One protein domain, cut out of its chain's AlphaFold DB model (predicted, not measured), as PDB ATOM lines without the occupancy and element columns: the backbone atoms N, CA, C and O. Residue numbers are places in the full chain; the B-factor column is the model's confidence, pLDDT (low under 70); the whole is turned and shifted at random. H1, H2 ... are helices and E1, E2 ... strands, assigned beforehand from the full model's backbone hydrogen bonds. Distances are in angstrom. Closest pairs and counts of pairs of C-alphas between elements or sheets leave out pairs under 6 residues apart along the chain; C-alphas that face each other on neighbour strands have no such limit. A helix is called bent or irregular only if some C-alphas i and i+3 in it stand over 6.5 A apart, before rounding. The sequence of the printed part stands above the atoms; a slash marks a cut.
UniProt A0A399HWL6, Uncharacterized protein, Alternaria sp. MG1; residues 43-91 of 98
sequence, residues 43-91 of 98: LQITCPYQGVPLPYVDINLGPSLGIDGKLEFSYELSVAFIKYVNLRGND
ATOM      1  N   LEU A  43      33.089 -35.855   9.059       73.00
ATOM      2  CA  LEU A  43      34.054 -34.854   8.622       73.00
ATOM      3  C   LEU A  43      33.712 -34.422   7.196       73.00
ATOM      4  O   LEU A  43      33.741 -35.234   6.270       73.00
ATOM      5  N   GLN A  44      33.405 -33.141   7.025       75.00
ATOM      6  CA  GLN A  44      33.142 -32.549   5.721       75.00
ATOM      7  C   GLN A  44      34.326 -31.687   5.309       75.00
ATOM      8  O   GLN A  44      34.842 -30.899   6.098       75.00
ATOM      9  N   ILE A  45      34.753 -31.849   4.059       78.38
ATOM     10  CA  ILE A  45      35.749 -30.974   3.448       78.38
ATOM     11  C   ILE A  45      35.001 -29.915   2.648       78.38
ATOM     12  O   ILE A  45      34.296 -30.230   1.687       78.38
ATOM     13  N   THR A  46      35.200 -28.657   3.015       83.44
ATOM     14  CA  THR A  46      34.750 -27.509   2.234       83.44
ATOM     15  C   THR A  46      35.817 -27.182   1.196       83.44
ATOM     16  O   THR A  46      36.961 -26.892   1.544       83.44
ATOM     17  N   CYS A  47      35.443 -27.208  -0.085       80.12
ATOM     18  CA  CYS A  47      36.314 -26.887  -1.218       80.12
ATOM     19  C   CYS A  47      35.834 -25.603  -1.913       80.12
ATOM     20  O   CYS A  47      34.896 -25.662  -2.711       80.12
ATOM     21  N   PRO A  48      36.450 -24.439  -1.654       77.38
ATOM     22  CA  PRO A  48      36.052 -23.199  -2.313       77.38
ATOM     23  C   PRO A  48      36.372 -23.233  -3.809       77.38
ATOM     24  O   PRO A  48      37.496 -23.539  -4.207       77.38
ATOM     25  N   TYR A  49      35.407 -22.853  -4.652       70.62
ATOM     26  CA  TYR A  49      35.557 -22.874  -6.115       70.62
ATOM     27  C   TYR A  49      36.724 -22.026  -6.637       70.62
ATOM     28  O   TYR A  49      37.298 -22.337  -7.676       70.62
ATOM     29  N   GLN A  50      37.078 -20.955  -5.924       74.38
ATOM     30  CA  GLN A  50      38.156 -20.040  -6.306       74.38
ATOM     31  C   GLN A  50      39.511 -20.402  -5.671       74.38
ATOM     32  O   GLN A  50      40.479 -19.669  -5.851       74.38
ATOM     33  N   GLY A  51      39.596 -21.508  -4.918       68.19
ATOM     34  CA  GLY A  51      40.823 -21.953  -4.246       68.19
ATOM     35  C   GLY A  51      41.279 -21.076  -3.074       68.19
ATOM     36  O   GLY A  51      42.331 -21.343  -2.496       68.19
ATOM     37  N   VAL A  52      40.505 -20.042  -2.720       73.62
ATOM     38  CA  VAL A  52      40.741 -19.182  -1.557       73.62
ATOM     39  C   VAL A  52      39.448 -19.092  -0.727       73.62
ATOM     40  O   VAL A  52      38.432 -18.645  -1.265       73.62
ATOM     41  N   PRO A  53      39.463 -19.494   0.561       73.56
ATOM     42  CA  PRO A  53      40.580 -20.148   1.255       73.56
ATOM     43  C   PRO A  53      40.913 -21.527   0.651       73.56
ATOM     44  O   PRO A  53      40.165 -22.056  -0.171       73.56
ATOM     45  N   LEU A  54      42.055 -22.105   1.035       81.75
ATOM     46  CA  LEU A  54      42.365 -23.490   0.670       81.75
ATOM     47  C   LEU A  54      41.294 -24.429   1.239       81.75
ATOM     48  O   LEU A  54      40.676 -24.077   2.245       81.75
ATOM     49  N   PRO A  55      41.068 -25.608   0.633       83.75
ATOM     50  CA  PRO A  55      40.181 -26.612   1.195       83.75
ATOM     51  C   PRO A  55      40.459 -26.885   2.672       83.75
ATOM     52  O   PRO A  55      41.612 -26.908   3.113       83.75
ATOM     53  N   TYR A  56      39.392 -27.082   3.438       84.94
ATOM     54  CA  TYR A  56      39.481 -27.220   4.884       84.94
ATOM     55  C   TYR A  56      38.375 -28.103   5.451       84.94
ATOM     56  O   TYR A  56      37.329 -28.282   4.829       84.94
ATOM     57  N   VAL A  57      38.619 -28.644   6.642       83.31
ATOM     58  CA  VAL A  57      37.627 -29.343   7.465       83.31
ATOM     59  C   VAL A  57      37.302 -28.470   8.663       83.31
ATOM     60  O   VAL A  57      38.206 -28.081   9.409       83.31
ATOM     61  N   ASP A  58      36.017 -28.190   8.852       82.19
ATOM     62  CA  ASP A  58      35.517 -27.603  10.090       82.19
ATOM     63  C   ASP A  58      35.340 -28.701  11.140       82.19
ATOM     64  O   ASP A  58      34.697 -29.725  10.905       82.19
ATOM     65  N   ILE A  59      35.919 -28.478  12.314       81.06
ATOM     66  CA  ILE A  59      35.802 -29.344  13.481       81.06
ATOM     67  C   ILE A  59      34.994 -28.580  14.521       81.06
ATOM     68  O   ILE A  59      35.473 -27.621  15.120       81.06
ATOM     69  N   ASN A  60      33.757 -29.010  14.741       74.75
ATOM     70  CA  ASN A  60      32.891 -28.446  15.767       74.75
ATOM     71  C   ASN A  60      32.669 -29.503  16.851       74.75
ATOM     72  O   ASN A  60      32.035 -30.521  16.583       74.75
ATOM     73  N   LEU A  61      33.223 -29.303  18.049       73.62
ATOM     74  CA  LEU A  61      33.163 -30.287  19.142       73.62
ATOM     75  C   LEU A  61      31.914 -30.123  20.019       73.62
ATOM     76  O   LEU A  61      31.931 -30.383  21.218       73.62
ATOM     77  N   GLY A  62      30.818 -29.664  19.419       65.19
ATOM     78  CA  GLY A  62      29.555 -29.450  20.104       65.19
ATOM     79  C   GLY A  62      29.548 -28.212  21.017       65.19
ATOM     80  O   GLY A  62      30.583 -27.720  21.478       65.19
ATOM     81  N   PRO A  63      28.350 -27.683  21.319       63.41
ATOM     82  CA  PRO A  63      28.195 -26.469  22.119       63.41
ATOM     83  C   PRO A  63      28.600 -26.648  23.591       63.41
ATOM     84  O   PRO A  63      28.822 -25.656  24.279       63.41
ATOM     85  N   SER A  64      28.698 -27.888  24.082       65.38
ATOM     86  CA  SER A  64      29.088 -28.205  25.462       65.38
ATOM     87  C   SER A  64      30.571 -27.951  25.740       65.38
ATOM     88  O   SER A  64      30.914 -27.559  26.854       65.38
ATOM     89  N   LEU A  65      31.440 -28.153  24.745       68.06
ATOM     90  CA  LEU A  65      32.871 -27.869  24.854       68.06
ATOM     91  C   LEU A  65      33.204 -26.445  24.413       68.06
ATOM     92  O   LEU A  65      34.177 -25.875  24.897       68.06
ATOM     93  N   GLY A  66      32.401 -25.866  23.512       67.50
ATOM     94  CA  GLY A  66      32.636 -24.518  22.991       67.50
ATOM     95  C   GLY A  66      33.957 -24.393  22.229       67.50
ATOM     96  O   GLY A  66      34.518 -23.304  22.164       67.50
ATOM     97  N   ILE A  67      34.468 -25.508  21.699       72.62
ATOM     98  CA  ILE A  67      35.712 -25.565  20.933       72.62
ATOM     99  C   ILE A  67      35.353 -25.726  19.459       72.62
ATOM    100  O   ILE A  67      34.820 -26.759  19.038       72.62
ATOM    101  N   ASP A  68      35.683 -24.704  18.682       74.31
ATOM    102  CA  ASP A  68      35.747 -24.740  17.233       74.31
ATOM    103  C   ASP A  68      37.205 -24.862  16.772       74.31
ATOM    104  O   ASP A  68      38.143 -24.322  17.362       74.31
ATOM    105  N   GLY A  69      37.409 -25.640  15.716       77.50
ATOM    106  CA  GLY A  69      38.713 -25.871  15.121       77.50
ATOM    107  C   GLY A  69      38.613 -25.936  13.607       77.50
ATOM    108  O   GLY A  69      37.600 -26.354  13.049       77.50
ATOM    109  N   LYS A  70      39.693 -25.545  12.935       82.50
ATOM    110  CA  LYS A  70      39.804 -25.605  11.479       82.50
ATOM    111  C   LYS A  70      41.066 -26.360  11.092       82.50
ATOM    112  O   LYS A  70      42.160 -25.995  11.521       82.50
ATOM    113  N   LEU A  71      40.917 -27.389  10.263       81.62
ATOM    114  CA  LEU A  71      42.038 -28.084   9.638       81.62
ATOM    115  C   LEU A  71      42.135 -27.650   8.177       81.62
ATOM    116  O   LEU A  71      41.336 -28.075   7.344       81.62
ATOM    117  N   GLU A  72      43.107 -26.798   7.867       83.38
ATOM    118  CA  GLU A  72      43.374 -26.351   6.498       83.38
ATOM    119  C   GLU A  72      44.419 -27.241   5.824       83.38
ATOM    120  O   GLU A  72      45.429 -27.622   6.421       83.38
ATOM    121  N   PHE A  73      44.183 -27.558   4.557       81.12
ATOM    122  CA  PHE A  73      45.118 -28.315   3.740       81.12
ATOM    123  C   PHE A  73      46.111 -27.362   3.081       81.12
ATOM    124  O   PHE A  73      45.753 -26.251   2.696       81.12
ATOM    125  N   SER A  74      47.351 -27.815   2.867       80.56
ATOM    126  CA  SER A  74      48.235 -27.117   1.930       80.56
ATOM    127  C   SER A  74      47.666 -27.212   0.510       80.56
ATOM    128  O   SER A  74      46.860 -28.099   0.199       80.56
ATOM    129  N   TYR A  75      48.103 -26.322  -0.377       76.62
ATOM    130  CA  TYR A  75      47.694 -26.359  -1.778       76.62
ATOM    131  C   TYR A  75      48.057 -27.699  -2.438       76.62
ATOM    132  O   TYR A  75      47.225 -28.332  -3.086       76.62
ATOM    133  N   GLU A  76      49.277 -28.184  -2.217       83.38
ATOM    134  CA  GLU A  76      49.779 -29.444  -2.769       83.38
ATOM    135  C   GLU A  76      48.966 -30.635  -2.267       83.38
ATOM    136  O   GLU A  76      48.582 -31.502  -3.057       83.38
ATOM    137  N   LEU A  77      48.665 -30.660  -0.965       79.88
ATOM    138  CA  LEU A  77      47.869 -31.724  -0.364       79.88
ATOM    139  C   LEU A  77      46.427 -31.695  -0.882       79.88
ATOM    140  O   LEU A  77      45.867 -32.747  -1.177       79.88
ATOM    141  N   SER A  78      45.860 -30.502  -1.074       80.44
ATOM    142  CA  SER A  78      44.533 -30.313  -1.670       80.44
ATOM    143  C   SER A  78      44.467 -30.884  -3.086       80.44
ATOM    144  O   SER A  78      43.570 -31.661  -3.412       80.44
ATOM    145  N   VAL A  79      45.453 -30.559  -3.928       81.69
ATOM    146  CA  VAL A  79      45.548 -31.079  -5.301       81.69
ATOM    147  C   VAL A  79      45.699 -32.601  -5.306       81.69
ATOM    148  O   VAL A  79      45.046 -33.279  -6.104       81.69
ATOM    149  N   ALA A  80      46.545 -33.152  -4.434       82.50
ATOM    150  CA  ALA A  80      46.740 -34.597  -4.320       82.50
ATOM    151  C   ALA A  80      45.456 -35.313  -3.872       82.50
ATOM    152  O   ALA A  80      45.076 -36.326  -4.461       82.50
ATOM    153  N   PHE A  81      44.759 -34.758  -2.880       80.31
ATOM    154  CA  PHE A  81      43.522 -35.313  -2.345       80.31
ATOM    155  C   PHE A  81      42.382 -35.296  -3.373       80.31
ATOM    156  O   PHE A  81      41.757 -36.329  -3.603       80.31
ATOM    157  N   ILE A  82      42.160 -34.173  -4.063       77.62
ATOM    158  CA  ILE A  82      41.131 -34.063  -5.114       77.62
ATOM    159  C   ILE A  82      41.375 -35.090  -6.224       77.62
ATOM    160  O   ILE A  82      40.446 -35.776  -6.652       77.62
ATOM    161  N   LYS A  83      42.629 -35.246  -6.673       80.44
ATOM    162  CA  LYS A  83      42.989 -36.270  -7.666       80.44
ATOM    163  C   LYS A  83      42.645 -37.671  -7.170       80.44
ATOM    164  O   LYS A  83      42.045 -38.440  -7.909       80.44
ATOM    165  N   TYR A  84      43.000 -37.993  -5.930       81.94
ATOM    166  CA  TYR A  84      42.722 -39.298  -5.339       81.94
ATOM    167  C   TYR A  84      41.220 -39.611  -5.263       81.94
ATOM    168  O   TYR A  84      40.803 -40.696  -5.666       81.94
ATOM    169  N   VAL A  85      40.409 -38.659  -4.788       77.69
ATOM    170  CA  VAL A  85      38.951 -38.824  -4.681       77.69
ATOM    171  C   VAL A  85      38.315 -38.988  -6.061       77.69
ATOM    172  O   VAL A  85      37.543 -39.921  -6.260       77.69
ATOM    173  N   ASN A  86      38.687 -38.153  -7.035       76.88
ATOM    174  CA  ASN A  86      38.150 -38.240  -8.395       76.88
ATOM    175  C   ASN A  86      38.516 -39.555  -9.098       76.88
ATOM    176  O   ASN A  86      37.709 -40.089  -9.853       76.88
ATOM    177  N   LEU A  87      39.713 -40.098  -8.849       74.75
ATOM    178  CA  LEU A  87      40.117 -41.390  -9.408       74.75
ATOM    179  C   LEU A  87      39.282 -42.544  -8.843       74.75
ATOM    180  O   LEU A  87      38.891 -43.425  -9.595       74.75
ATOM    181  N   ARG A  88      38.961 -42.514  -7.543       67.56
ATOM    182  CA  ARG A  88      38.153 -43.557  -6.887       67.56
ATOM    183  C   ARG A  88      36.647 -43.409  -7.089       67.56
ATOM    184  O   ARG A  88      35.927 -44.393  -6.967       67.56
ATOM    185  N   GLY A  89      36.165 -42.205  -7.392       57.16
ATOM    186  CA  GLY A  89      34.757 -41.960  -7.719       57.16
ATOM    187  C   GLY A  89      34.313 -42.617  -9.031       57.16
ATOM    188  O   GLY A  89      33.144 -42.959  -9.167       57.16
ATOM    189  N   ASN A  90      35.245 -42.863  -9.959       53.56
ATOM    190  CA  ASN A  90      34.950 -43.447 -11.272       53.56
ATOM    191  C   ASN A  90      34.934 -44.985 -11.296       53.56
ATOM    192  O   ASN A  90      34.434 -45.569 -12.256       53.56
ATOM    193  N   ASP A  91      35.420 -45.657 -10.250       55.09
ATOM    194  CA  ASP A  91      35.435 -47.125 -10.188       55.09
ATOM    195  C   ASP A  91      34.046 -47.728  -9.863       55.09
ATOM    196  O   ASP A  91      33.864 -48.945  -9.911       55.09
TER     197      ASP A  91
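What this domain is: This is residues 43 to 91 of the 98 residues of an uncharacterized protein of Alternaria sp. MG1 (UniProt A0A399HWL6). A narrow ribbon of two antiparallel strands, E1 and E2, has the small helix H1 in the turn at one end, while at the other end the long helix H2 leaves E2 to make an L with the ribbon. Residues 43 to 55, a stretch with no named element, fold back on themselves before E1, and residues 83 to 91 of H2 stick out. The printed part has 49 residues, with two named strands and two named helices in the order E1, H1, E2, H2, and its class is mixed, helices and strands. It is loose, with a radius of gyration of the C-alphas of 13.2 A, and elongated, spanning 40 by 25 by 16 A.

How they stand to each other: E1, residues 56 to 60, and E2, residues 68 to 72, are antiparallel neighbours, their directions 165 degrees apart. The C-alphas of Tyr 56 and Glu 72 face each other at 4.3 A, and those of Asn 60 and Asp 68 at 4.9 A. N 59 and O 69 are within hydrogen-bond range at 2.8 A, as are N 71 and O 57 at 2.9 A. Residues 45 to 46 form a short antiparallel pairing with residues 56 to 57 of E1. Tight links join H1, residues 62 to 65, to E1 and to E2. H2, residues 75 to 91, follows E2 by a tight link and is apart from E1 and H1. In H2, 11 of 13 O i to N i+4 pairs are within hydrogen-bond range; H1 is too short for such a pair, and its one O i to N i+3 pair is within range.

Where its parts are: E1 begins at C-alpha 56 (39.481, -27.220, 4.884) and is 12.8 A long; E2 is 13.3 A long. H1 is neither bent nor irregular, but only just: C-alphas 62 and 65 are 6.0 A apart. H2 measures 25.5 A and ends at C-alpha 91 (35.435, -47.125, -10.188).

The domain as a whole: The two C-alphas farthest apart, those of Ser 64 and Asp 91, are 40.9 A apart. The printed part has no cut. Mean pLDDT of the printed part is 75.6; residue 51, residues 62 to 66 and residues 88 to 91 are under 70.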